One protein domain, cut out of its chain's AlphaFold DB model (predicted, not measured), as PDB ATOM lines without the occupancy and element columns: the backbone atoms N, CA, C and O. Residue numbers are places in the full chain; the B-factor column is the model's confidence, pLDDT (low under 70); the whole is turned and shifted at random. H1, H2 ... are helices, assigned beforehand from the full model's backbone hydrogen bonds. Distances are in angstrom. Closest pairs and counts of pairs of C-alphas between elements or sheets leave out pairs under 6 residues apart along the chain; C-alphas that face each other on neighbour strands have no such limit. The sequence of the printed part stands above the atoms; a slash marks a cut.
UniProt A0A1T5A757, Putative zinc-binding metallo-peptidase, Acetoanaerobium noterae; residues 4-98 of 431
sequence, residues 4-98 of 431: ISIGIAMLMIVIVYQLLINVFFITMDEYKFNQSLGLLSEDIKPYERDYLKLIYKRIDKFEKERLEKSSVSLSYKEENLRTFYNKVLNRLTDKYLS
ATOM      1  N   ILE A   4     144.276 121.264 119.930       46.09
ATOM      2  CA  ILE A   4     144.707 120.510 121.123       46.09
ATOM      3  C   ILE A   4     143.832 120.835 122.354       46.09
ATOM      4  O   ILE A   4     143.650 119.974 123.207       46.09
ATOM      5  N   SER A   5     143.190 122.012 122.425       51.97
ATOM      6  CA  SER A   5     142.358 122.369 123.592       51.97
ATOM      7  C   SER A   5     140.989 121.678 123.618       51.97
ATOM      8  O   SER A   5     140.443 121.473 124.694       51.97
ATOM      9  N   ILE A   6     140.444 121.278 122.463       50.84
ATOM     10  CA  ILE A   6     139.131 120.612 122.390       50.84
ATOM     11  C   ILE A   6     139.233 119.157 122.863       50.84
ATOM     12  O   ILE A   6     138.352 118.691 123.575       50.84
ATOM     13  N   GLY A   7     140.325 118.457 122.531       45.19
ATOM     14  CA  GLY A   7     140.544 117.072 122.962       45.19
ATOM     15  C   GLY A   7     140.750 116.943 124.473       45.19
ATOM     16  O   GLY A   7     140.176 116.054 125.088       45.19
ATOM     17  N   ILE A   8     141.493 117.871 125.085       53.44
ATOM     18  CA  ILE A   8     141.709 117.901 126.541       53.44
ATOM     19  C   ILE A   8     140.426 118.321 127.275       53.44
ATOM     20  O   ILE A   8     140.090 117.726 128.295       53.44
ATOM     21  N   ALA A   9     139.661 119.280 126.736       45.31
ATOM     22  CA  ALA A   9     138.364 119.659 127.294       45.31
ATOM     23  C   ALA A   9     137.329 118.524 127.189       45.31
ATOM     24  O   ALA A   9     136.615 118.276 128.152       45.31
ATOM     25  N   MET A  10     137.278 117.787 126.072       44.72
ATOM     26  CA  MET A  10     136.416 116.605 125.940       44.72
ATOM     27  C   MET A  10     136.859 115.461 126.852       44.72
ATOM     28  O   MET A  10     136.001 114.808 127.425       44.72
ATOM     29  N   LEU A  11     138.164 115.233 127.036       45.00
ATOM     30  CA  LEU A  11     138.663 114.211 127.959       45.00
ATOM     31  C   LEU A  11     138.342 114.570 129.420       45.00
ATOM     32  O   LEU A  11     137.908 113.706 130.169       45.00
ATOM     33  N   MET A  12     138.476 115.843 129.807       45.94
ATOM     34  CA  MET A  12     138.064 116.347 131.125       45.94
ATOM     35  C   MET A  12     136.548 116.258 131.313       45.94
ATOM     36  O   MET A  12     136.105 115.828 132.369       45.94
ATOM     37  N   ILE A  13     135.749 116.587 130.292       49.91
ATOM     38  CA  ILE A  13     134.291 116.405 130.324       49.91
ATOM     39  C   ILE A  13     133.944 114.925 130.430       49.91
ATOM     40  O   ILE A  13     133.080 114.599 131.218       49.91
ATOM     41  N   VAL A  14     134.619 114.024 129.716       46.94
ATOM     42  CA  VAL A  14     134.385 112.576 129.817       46.94
ATOM     43  C   VAL A  14     134.812 112.049 131.182       46.94
ATOM     44  O   VAL A  14     134.076 111.264 131.749       46.94
ATOM     45  N   ILE A  15     135.925 112.499 131.764       51.25
ATOM     46  CA  ILE A  15     136.352 112.095 133.113       51.25
ATOM     47  C   ILE A  15     135.387 112.632 134.173       51.25
ATOM     48  O   ILE A  15     134.962 111.876 135.040       51.25
ATOM     49  N   VAL A  16     134.980 113.902 134.084       50.47
ATOM     50  CA  VAL A  16     133.967 114.506 134.964       50.47
ATOM     51  C   VAL A  16     132.615 113.822 134.769       50.47
ATOM     52  O   VAL A  16     131.953 113.515 135.747       50.47
ATOM     53  N   TYR A  17     132.225 113.496 133.540       47.03
ATOM     54  CA  TYR A  17     130.985 112.794 133.214       47.03
ATOM     55  C   TYR A  17     131.026 111.324 133.639       47.03
ATOM     56  O   TYR A  17     130.018 110.816 134.096       47.03
ATOM     57  N   GLN A  18     132.177 110.651 133.591       42.66
ATOM     58  CA  GLN A  18     132.361 109.289 134.100       42.66
ATOM     59  C   GLN A  18     132.384 109.273 135.635       42.66
ATOM     60  O   GLN A  18     131.817 108.374 136.245       42.66
ATOM     61  N   LEU A  19     132.989 110.288 136.267       46.97
ATOM     62  CA  LEU A  19     132.913 110.522 137.712       46.97
ATOM     63  C   LEU A  19     131.477 110.850 138.143       46.97
ATOM     64  O   LEU A  19     131.047 110.365 139.183       46.97
ATOM     65  N   LEU A  20     130.721 111.607 137.340       46.62
ATOM     66  CA  LEU A  20     129.304 111.898 137.571       46.62
ATOM     67  C   LEU A  20     128.434 110.652 137.344       46.62
ATOM     68  O   LEU A  20     127.632 110.322 138.206       46.62
ATOM     69  N   ILE A  21     128.622 109.899 136.256       44.56
ATOM     70  CA  ILE A  21     127.904 108.644 135.961       44.56
ATOM     71  C   ILE A  21     128.135 107.615 137.068       44.56
ATOM     72  O   ILE A  21     127.178 107.022 137.560       44.56
ATOM     73  N   ASN A  22     129.381 107.451 137.518       48.38
ATOM     74  CA  ASN A  22     129.697 106.544 138.620       48.38
ATOM     75  C   ASN A  22     129.085 106.994 139.955       48.38
ATOM     76  O   ASN A  22     129.004 106.182 140.861       48.38
ATOM     77  N   VAL A  23     128.640 108.247 140.093       49.31
ATOM     78  CA  VAL A  23     127.914 108.754 141.273       49.31
ATOM     79  C   VAL A  23     126.386 108.680 141.088       49.31
ATOM     80  O   VAL A  23     125.645 108.552 142.065       49.31
ATOM     81  N   PHE A  24     125.890 108.713 139.847       49.25
ATOM     82  CA  PHE A  24     124.457 108.630 139.536       49.25
ATOM     83  C   PHE A  24     123.886 107.205 139.625       49.25
ATOM     84  O   PHE A  24     122.710 107.069 139.951       49.25
ATOM     85  N   PHE A  25     124.692 106.161 139.394       50.50
ATOM     86  CA  PHE A  25     124.243 104.758 139.459       50.50
ATOM     87  C   PHE A  25     124.526 104.044 140.789       50.50
ATOM     88  O   PHE A  25     124.156 102.882 140.940       50.50
ATOM     89  N   ILE A  26     125.151 104.714 141.762       59.53
ATOM     90  CA  ILE A  26     125.278 104.165 143.116       59.53
ATOM     91  C   ILE A  26     123.955 104.402 143.848       59.53
ATOM     92  O   ILE A  26     123.585 105.544 144.145       59.53
ATOM     93  N   THR A  27     123.233 103.313 144.100       71.00
ATOM     94  CA  THR A  27     122.053 103.296 144.966       71.00
ATOM     95  C   THR A  27     122.500 103.403 146.415       71.00
ATOM     96  O   THR A  27     123.328 102.603 146.846       71.00
ATOM     97  N   MET A  28     121.926 104.357 147.140       84.00
ATOM     98  CA  MET A  28     122.189 104.621 148.551       84.00
ATOM     99  C   MET A  28     121.037 104.094 149.396       84.00
ATOM    100  O   MET A  28     119.886 104.186 148.964       84.00
ATOM    101  N   ASP A  29     121.327 103.591 150.589       86.88
ATOM    102  CA  ASP A  29     120.291 103.379 151.595       86.88
ATOM    103  C   ASP A  29     119.781 104.743 152.110       86.88
ATOM    104  O   ASP A  29     120.438 105.422 152.898       86.88
ATOM    105  N   GLU A  30     118.625 105.192 151.603       88.00
ATOM    106  CA  GLU A  30     118.010 106.465 152.018       88.00
ATOM    107  C   GLU A  30     117.578 106.446 153.486       88.00
ATOM    108  O   GLU A  30     117.543 107.505 154.108       88.00
ATOM    109  N   TYR A  31     117.265 105.277 154.054       86.94
ATOM    110  CA  TYR A  31     116.934 105.181 155.469       86.94
ATOM    111  C   TYR A  31     118.177 105.470 156.310       86.94
ATOM    112  O   TYR A  31     118.152 106.411 157.100       86.94
ATOM    113  N   LYS A  32     119.286 104.759 156.068       86.50
ATOM    114  CA  LYS A  32     120.544 105.000 156.798       86.50
ATOM    115  C   LYS A  32     121.079 106.419 156.603       86.50
ATOM    116  O   LYS A  32     121.535 107.036 157.558       86.50
ATOM    117  N   PHE A  33     120.954 106.971 155.396       90.25
ATOM    118  CA  PHE A  33     121.314 108.366 155.146       90.25
ATOM    119  C   PHE A  33     120.476 109.351 155.968       90.25
ATOM    120  O   PHE A  33     121.012 110.318 156.484       90.25
ATOM    121  N   ASN A  34     119.162 109.148 156.084       89.31
ATOM    122  CA  ASN A  34     118.338 110.025 156.923       89.31
ATOM    123  C   ASN A  34     118.699 109.895 158.396       89.31
ATOM    124  O   ASN A  34     118.766 110.904 159.090       89.31
ATOM    125  N   GLN A  35     118.967 108.669 158.842       86.69
ATOM    126  CA  GLN A  35     119.375 108.416 160.212       86.69
ATOM    127  C   GLN A  35     120.713 109.086 160.546       86.69
ATOM    128  O   GLN A  35     120.793 109.695 161.602       86.69
ATOM    129  N   SER A  36     121.708 109.098 159.646       88.69
ATOM    130  CA  SER A  36     122.992 109.789 159.894       88.69
ATOM    131  C   SER A  36     122.888 111.314 159.992       88.69
ATOM    132  O   SER A  36     123.784 111.972 160.512       88.69
ATOM    133  N   LEU A  37     121.798 111.909 159.502       91.00
ATOM    134  CA  LEU A  37     121.545 113.341 159.669       91.00
ATOM    135  C   LEU A  37     120.877 113.664 161.005       91.00
ATOM    136  O   LEU A  37     121.051 114.774 161.507       91.00
ATOM    137  N   GLY A  38     120.075 112.735 161.530       89.94
ATOM    138  CA  GLY A  38     119.213 112.988 162.677       89.94
ATOM    139  C   GLY A  38     118.305 114.205 162.453       89.94
ATOM    140  O   GLY A  38     117.694 114.341 161.388       89.94
ATOM    141  N   LEU A  39     118.248 115.116 163.424       91.50
ATOM    142  CA  LEU A  39     117.439 116.340 163.390       91.50
ATOM    143  C   LEU A  39     117.821 117.292 162.245       91.50
ATOM    144  O   LEU A  39     116.956 117.974 161.701       91.50
ATOM    145  N   LEU A  40     119.063 117.244 161.737       91.88
ATOM    146  CA  LEU A  40     119.445 118.019 160.543       91.88
ATOM    147  C   LEU A  40     118.608 117.664 159.310       91.88
ATOM    148  O   LEU A  40     118.568 118.439 158.354       91.88
ATOM    149  N   SER A  41     117.978 116.487 159.283       89.25
ATOM    150  CA  SER A  41     117.143 116.064 158.159       89.25
ATOM    151  C   SER A  41     115.970 117.013 157.881       89.25
ATOM    152  O   SER A  41     115.534 117.078 156.726       89.25
ATOM    153  N   GLU A  42     115.520 117.771 158.886       82.88
ATOM    154  CA  GLU A  42     114.384 118.692 158.796       82.88
ATOM    155  C   GLU A  42     114.801 120.127 158.418       82.88
ATOM    156  O   GLU A  42     114.076 120.800 157.682       82.88
ATOM    157  N   ASP A  43     116.004 120.558 158.818       85.25
ATOM    158  CA  ASP A  43     116.398 121.976 158.782       85.25
ATOM    159  C   ASP A  43     117.372 122.363 157.661       85.25
ATOM    160  O   ASP A  43     117.403 123.518 157.209       85.25
ATOM    161  N   ILE A  44     118.195 121.425 157.180       92.12
ATOM    162  CA  ILE A  44     119.250 121.767 156.213       92.12
ATOM    163  C   ILE A  44     118.679 122.121 154.837       92.12
ATOM    164  O   ILE A  44     117.690 121.566 154.349       92.12
ATOM    165  N   LYS A  45     119.366 123.020 154.123       93.19
ATOM    166  CA  LYS A  45     118.917 123.442 152.790       93.19
ATOM    167  C   LYS A  45     119.056 122.299 151.776       93.19
ATOM    168  O   LYS A  45     120.008 121.521 151.861       93.19
ATOM    169  N   PRO A  46     118.219 122.260 150.717       90.88
ATOM    170  CA  PRO A  46     118.273 121.198 149.709       90.88
ATOM    171  C   PRO A  46     119.665 120.966 149.101       90.88
ATOM    172  O   PRO A  46     120.069 119.824 148.919       90.88
ATOM    173  N   TYR A  47     120.445 122.027 148.855       85.00
ATOM    174  CA  TYR A  47     121.795 121.886 148.296       85.00
ATOM    175  C   TYR A  47     122.821 121.318 149.298       85.00
ATOM    176  O   TYR A  47     123.795 120.696 148.880       85.00
ATOM    177  N   GLU A  48     122.634 121.534 150.606       90.25
ATOM    178  CA  GLU A  48     123.487 120.968 151.667       90.25
ATOM    179  C   GLU A  48     123.191 119.479 151.804       90.25
ATOM    180  O   GLU A  48     124.105 118.655 151.808       90.25
ATOM    181  N   ARG A  49     121.901 119.134 151.780       91.56
ATOM    182  CA  ARG A  49     121.424 117.756 151.727       91.56
ATOM    183  C   ARG A  49     121.948 117.008 150.504       91.56
ATOM    184  O   ARG A  49     122.483 115.912 150.645       91.56
ATOM    185  N   ASP A  50     121.845 117.597 149.314       87.12
ATOM    186  CA  ASP A  50     122.360 116.997 148.078       87.12
ATOM    187  C   ASP A  50     123.880 116.790 148.138       87.12
ATOM    188  O   ASP A  50     124.384 115.763 147.681       87.12
ATOM    189  N   TYR A  51     124.619 117.726 148.742       85.25
ATOM    190  CA  TYR A  51     126.058 117.586 148.947       85.25
ATOM    191  C   TYR A  51     126.402 116.416 149.881       85.25
ATOM    192  O   TYR A  51     127.252 115.591 149.534       85.25
ATOM    193  N   LEU A  52     125.700 116.284 151.010       90.81
ATOM    194  CA  LEU A  52     125.845 115.153 151.932       90.81
ATOM    195  C   LEU A  52     125.511 113.819 151.251       90.81
ATOM    196  O   LEU A  52     126.284 112.871 151.369       90.81
ATOM    197  N   LYS A  53     124.447 113.761 150.434       90.56
ATOM    198  CA  LYS A  53     124.097 112.564 149.644       90.56
ATOM    199  C   LYS A  53     125.228 112.113 148.719       90.56
ATOM    200  O   LYS A  53     125.433 110.914 148.536       90.56
ATOM    201  N   LEU A  54     125.964 113.044 148.107       87.38
ATOM    202  CA  LEU A  54     127.085 112.704 147.218       87.38
ATOM    203  C   LEU A  54     128.238 112.029 147.971       87.38
ATOM    204  O   LEU A  54     128.874 111.123 147.426       87.38
ATOM    205  N   ILE A  55     128.503 112.471 149.201       88.75
ATOM    206  CA  ILE A  55     129.517 111.884 150.083       88.75
ATOM    207  C   ILE A  55     129.023 110.522 150.577       88.75
ATOM    208  O   ILE A  55     129.704 109.516 150.374       88.75
ATOM    209  N   TYR A  56     127.808 110.473 151.126       90.69
ATOM    210  CA  TYR A  56     127.244 109.274 151.738       90.69
ATOM    211  C   TYR A  56     127.063 108.125 150.742       90.69
ATOM    212  O   TYR A  56     127.371 106.986 151.060       90.69
ATOM    213  N   LYS A  57     126.710 108.399 149.477       90.75
ATOM    214  CA  LYS A  57     126.716 107.381 148.406       90.75
ATOM    215  C   LYS A  57     128.037 106.622 148.296       90.75
ATOM    216  O   LYS A  57     128.054 105.434 147.994       90.75
ATOM    217  N   ARG A  58     129.165 107.312 148.478       89.94
ATOM    218  CA  ARG A  58     130.485 106.677 148.423       89.94
ATOM    219  C   ARG A  58     130.786 105.907 149.706       89.94
ATOM    220  O   ARG A  58     131.400 104.853 149.602       89.94
ATOM    221  N   ILE A  59     130.340 106.411 150.858       89.69
ATOM    222  CA  ILE A  59     130.415 105.706 152.145       89.69
ATOM    223  C   ILE A  59     129.646 104.386 152.053       89.69
ATOM    224  O   ILE A  59     130.248 103.330 152.184       89.69
ATOM    225  N   ASP A  60     128.367 104.444 151.688       89.06
ATOM    226  CA  ASP A  60     127.479 103.285 151.533       89.06
ATOM    227  C   ASP A  60     128.024 102.258 150.527       89.06
ATOM    228  O   ASP A  60     127.905 101.050 150.721       89.06
ATOM    229  N   LYS A  61     128.702 102.713 149.466       90.25
ATOM    230  CA  LYS A  61     129.415 101.809 148.557       90.25
ATOM    231  C   LYS A  61     130.550 101.054 149.262       90.25
ATOM    232  O   LYS A  61     130.657  99.844 149.073       90.25
ATOM    233  N   PHE A  62     131.419 101.746 150.002       90.00
ATOM    234  CA  PHE A  62     132.515 101.091 150.723       90.00
ATOM    235  C   PHE A  62     131.988 100.149 151.802       90.00
ATOM    236  O   PHE A  62     132.474  99.026 151.903       90.00
ATOM    237  N   GLU A  63     130.946 100.566 152.518       87.56
ATOM    238  CA  GLU A  63     130.264  99.740 153.508       87.56
ATOM    239  C   GLU A  63     129.749  98.445 152.871       87.56
ATOM    240  O   GLU A  63     130.072  97.362 153.341       87.56
ATOM    241  N   LYS A  64     129.043  98.516 151.735       87.94
ATOM    242  CA  LYS A  64     128.579  97.321 151.005       87.94
ATOM    243  C   LYS A  64     129.726  96.406 150.581       87.94
ATOM    244  O   LYS A  64     129.652  95.204 150.814       87.94
ATOM    245  N   GLU A  65     130.803  96.956 150.019       89.62
ATOM    246  CA  GLU A  65     131.996  96.176 149.647       89.62
ATOM    247  C   GLU A  65     132.665  95.509 150.862       89.62
ATOM    248  O   GLU A  65     133.269  94.439 150.734       89.62
ATOM    249  N   ARG A  66     132.595  96.149 152.034       88.38
ATOM    250  CA  ARG A  66     133.121  95.648 153.305       88.38
ATOM    251  C   ARG A  66     132.222  94.548 153.885       88.38
ATOM    252  O   ARG A  66     132.736  93.494 154.263       88.38
ATOM    253  N   LEU A  67     130.901  94.745 153.875       85.56
ATOM    254  CA  LEU A  67     129.896  93.765 154.301       85.56
ATOM    255  C   LEU A  67     129.913  92.504 153.414       85.56
ATOM    256  O   LEU A  67     129.853  91.396 153.938       85.56
ATOM    257  N   GLU A  68     130.085  92.641 152.092       88.56
ATOM    258  CA  GLU A  68     130.233  91.511 151.151       88.56
ATOM    259  C   GLU A  68     131.456  90.628 151.449       88.56
ATOM    260  O   GLU A  68     131.474  89.447 151.100       88.56
ATOM    261  N   LYS A  69     132.483  91.195 152.088       90.12
ATOM    262  CA  LYS A  69     133.703  90.486 152.500       90.12
ATOM    263  C   LYS A  69     133.657  90.017 153.953       90.12
ATOM    264  O   LYS A  69     134.657  89.482 154.423       90.12
ATOM    265  N   SER A  70     132.553  90.262 154.657       88.00
ATOM    266  CA  SER A  70     132.427  90.024 156.098       88.00
ATOM    267  C   SER A  70     133.565  90.670 156.904       88.00
ATOM    268  O   SER A  70     134.109  90.071 157.824       88.00
ATOM    269  N   SER A  71     133.964  91.888 156.521       86.06
ATOM    270  CA  SER A  71     135.080  92.610 157.140       86.06
ATOM    271  C   SER A  71     134.589  93.614 158.182       86.06
ATOM    272  O   SER A  71     133.693  94.416 157.922       86.06
ATOM    273  N   VAL A  72     135.222  93.619 159.351       81.44
ATOM    274  CA  VAL A  72     134.975  94.575 160.449       81.44
ATOM    275  C   VAL A  72     135.820  95.849 160.332       81.44
ATOM    276  O   VAL A  72     135.421  96.913 160.810       81.44
ATOM    277  N   SER A  73     136.966  95.764 159.652       84.56
ATOM    278  CA  SER A  73     137.907  96.874 159.490       84.56
ATOM    279  C   SER A  73     137.475  97.828 158.379       84.56
ATOM    280  O   SER A  73     137.188  97.398 157.254       84.56
ATOM    281  N   LEU A  74     137.483  99.127 158.683       85.81
ATOM    282  CA  LEU A  74     137.316 100.187 157.693       85.81
ATOM    283  C   LEU A  74     138.558 100.254 156.803       85.81
ATOM    284  O   LEU A  74     139.694 100.167 157.267       85.81
ATOM    285  N   SER A  75     138.360 100.427 155.497       88.19
ATOM    286  CA  SER A  75     139.491 100.775 154.634       88.19
ATOM    287  C   SER A  75     139.908 102.226 154.885       88.19
ATOM    288  O   SER A  75     139.046 103.076 155.095       88.19
ATOM    289  N   TYR A  76     141.191 102.555 154.702       87.25
ATOM    290  CA  TYR A  76     141.684 103.940 154.808       87.25
ATOM    291  C   TYR A  76     140.844 104.955 154.002       87.25
ATOM    292  O   TYR A  76     140.677 106.107 154.392       87.25
ATOM    293  N   LYS A  77     140.294 104.550 152.848       88.38
ATOM    294  CA  LYS A  77     139.438 105.425 152.027       88.38
ATOM    295  C   LYS A  77     138.053 105.638 152.629       88.38
ATOM    296  O   LYS A  77     137.512 106.730 152.484       88.38
ATOM    297  N   GLU A  78     137.480 104.598 153.222       88.38
ATOM    298  CA  GLU A  78     136.175 104.656 153.878       88.38
ATOM    299  C   GLU A  78     136.258 105.513 155.137       88.38
ATOM    300  O   GLU A  78     135.489 106.459 155.276       88.38
ATOM    301  N   GLU A  79     137.259 105.252 155.976       87.75
ATOM    302  CA  GLU A  79     137.536 105.995 157.202       87.75
ATOM    303  C   GLU A  79     137.691 107.497 156.926       87.75
ATOM    304  O   GLU A  79     136.913 108.302 157.430       87.75
ATOM    305  N   ASN A  80     138.587 107.893 156.011       85.62
ATOM    306  CA  ASN A  80     138.760 109.307 155.653       85.62
ATOM    307  C   ASN A  80     137.479 109.966 155.130       85.62
ATOM    308  O   ASN A  80     137.252 111.160 155.342       85.62
ATOM    309  N   LEU A  81     136.660 109.215 154.391       88.44
ATOM    310  CA  LEU A  81     135.426 109.739 153.829       88.44
ATOM    311  C   LEU A  81     134.362 109.949 154.909       88.44
ATOM    312  O   LEU A  81     133.694 110.981 154.886       88.44
ATOM    313  N   ARG A  82     134.237 109.012 155.852       90.00
ATOM    314  CA  ARG A  82     133.357 109.133 157.019       90.00
ATOM    315  C   ARG A  82     133.821 110.260 157.946       90.00
ATOM    316  O   ARG A  82     133.014 111.111 158.300       90.00
ATOM    317  N   THR A  83     135.122 110.384 158.213       86.69
ATOM    318  CA  THR A  83     135.686 111.520 158.966       86.69
ATOM    319  C   THR A  83     135.378 112.857 158.290       86.69
ATOM    320  O   THR A  83     134.995 113.824 158.947       86.69
ATOM    321  N   PHE A  84     135.503 112.937 156.961       86.81
ATOM    322  CA  PHE A  84     135.120 114.140 156.223       86.81
ATOM    323  C   PHE A  84     133.612 114.414 156.299       86.81
ATOM    324  O   PHE A  84     133.217 115.561 156.492       86.81
ATOM    325  N   TYR A  85     132.778 113.382 156.169       90.44
ATOM    326  CA  TYR A  85     131.326 113.489 156.305       90.44
ATOM    327  C   TYR A  85     130.927 114.039 157.679       90.44
ATOM    328  O   TYR A  85     130.242 115.059 157.737       90.44
ATOM    329  N   ASN A  86     131.468 113.470 158.760       89.00
ATOM    330  CA  ASN A  86     131.241 113.926 160.134       89.00
ATOM    331  C   ASN A  86     131.678 115.381 160.348       89.00
ATOM    332  O   ASN A  86     130.947 116.160 160.951       89.00
ATOM    333  N   LYS A  87     132.807 115.813 159.766       88.25
ATOM    334  CA  LYS A  87     133.213 117.233 159.803       88.25
ATOM    335  C   LYS A  87     132.181 118.161 159.156       88.25
ATOM    336  O   LYS A  87     131.963 119.271 159.638       88.25
ATOM    337  N   VAL A  88     131.553 117.735 158.057       90.50
ATOM    338  CA  VAL A  88     130.483 118.512 157.414       90.50
ATOM    339  C   VAL A  88     129.221 118.510 158.280       90.50
ATOM    340  O   VAL A  88     128.609 119.567 158.420       90.50
ATOM    341  N   LEU A  89     128.857 117.374 158.886       91.31
ATOM    342  CA  LEU A  89     127.722 117.283 159.810       91.31
ATOM    343  C   LEU A  89     127.899 118.184 161.033       91.31
ATOM    344  O   LEU A  89     126.989 118.949 161.342       91.31
ATOM    345  N   ASN A  90     129.072 118.179 161.670       88.94
ATOM    346  CA  ASN A  90     129.369 119.043 162.817       88.94
ATOM    347  C   ASN A  90     129.193 120.521 162.454       88.94
ATOM    348  O   ASN A  90     128.450 121.229 163.120       88.94
ATOM    349  N   ARG A  91     129.734 120.958 161.309       90.75
ATOM    350  CA  ARG A  91     129.544 122.335 160.829       90.75
ATOM    351  C   ARG A  91     128.074 122.699 160.584       90.75
ATOM    352  O   ARG A  91     127.702 123.865 160.695       90.75
ATOM    353  N   LEU A  92     127.256 121.751 160.130       92.50
ATOM    354  CA  LEU A  92     125.826 121.990 159.929       92.50
ATOM    355  C   LEU A  92     125.066 121.978 161.257       92.50
ATOM    356  O   LEU A  92     124.128 122.751 161.403       92.50
ATOM    357  N   THR A  93     125.513 121.181 162.221       91.38
ATOM    358  CA  THR A  93     124.995 121.175 163.597       91.38
ATOM    359  C   THR A  93     125.205 122.546 164.232       91.38
ATOM    360  O   THR A  93     124.226 123.173 164.612       91.38
ATOM    361  N   ASP A  94     126.426 123.089 164.159       89.88
ATOM    362  CA  ASP A  94     126.768 124.453 164.617       89.88
ATOM    363  C   ASP A  94     125.935 125.557 163.952       89.88
ATOM    364  O   ASP A  94     125.858 126.693 164.403       89.88
ATOM    365  N   LYS A  95     125.387 125.272 162.773       91.81
ATOM    366  CA  LYS A  95     124.655 126.263 161.989       91.81
ATOM    367  C   LYS A  95     123.154 126.235 162.260       91.81
ATOM    368  O   LYS A  95     122.505 127.262 162.068       91.81
ATOM    369  N   TYR A  96     122.603 125.062 162.564       92.31
ATOM    370  CA  TYR A  96     121.159 124.832 162.575       92.31
ATOM    371  C   TYR A  96     120.618 124.354 163.920       92.31
ATOM    372  O   TYR A  96     119.452 124.612 164.186       92.31
ATOM    373  N   LEU A  97     121.431 123.675 164.734       89.12
ATOM    374  CA  LEU A  97     120.983 123.000 165.955       89.12
ATOM    375  C   LEU A  97     121.640 123.538 167.227       89.12
ATOM    376  O   LEU A  97     121.056 123.406 168.293       89.12
ATOM    377  N   SER A  98     122.829 124.140 167.150       80.56
ATOM    378  CA  SER A  98     123.411 124.783 168.328       80.56
ATOM    379  C   SER A  98     122.652 126.072 168.645       80.56
ATOM    380  O   SER A  98     122.606 126.989 167.817       80.56
TER     381      SER A  98
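This is residues 4 to 98 of the 431 residues of the protein "Putative zinc-binding metallo-peptidase" of Acetoanaerobium noterae (UniProt A0A1T5A757). Long helices H4 and H5 fold back on each other as a hairpin, with short H2 and H3 beside it; H1 is an arm whose residues 4 to 19 stick out. The 95 printed residues have five named helices, H1 to H5 in order: all helix. The whole is loose, radius of gyration of the C-alphas 16.1 A, spanning 52 by 36 by 21 A.

Find C-alpha 46 at (118.273, 121.198, 149.709); H4, residues 46 to 67, runs 30.1 A from there, with a kink of 27 degrees near residue 55. H5, residues 76 to 96, runs 30.3 A to C-alpha 96 at (121.159, 124.832, 162.575). H1 is residues 4 to 24, 29.8 A; H2 is 30 to 37, H3 40 to 43.

Hairpin H4 and H5 touch at a shallow tilt of 29 degrees, opposite ways; their closest C-alphas, Phe 62 and Glu 78, are 6.0 A apart. H2 is close to H4 but not clearly touching, closest C-alphas Phe 33 and Tyr 56, 6.9 A. H3 touches H5 at its residues 92 to 96 alone, closest C-alphas Asp 43 and Tyr 96, 6.7 A. H1 only just touches H4, with 3 pairs of C-alphas within 8 A and residue 23 alone, closest Val 23 and Leu 54, 7.2 A. Every O i to N i+4 pair is within hydrogen-bond range in H5, 16 of 17 in H1, 3 of 4 in H2 and 17 of 18 in H4; H3 is too short for one.

The printed part has no cut and no long link; the farthest C-alphas, Ile 4 and Ser 98, are 52.0 A apart. Look for pLDDT under 70 at residues 4 to 26.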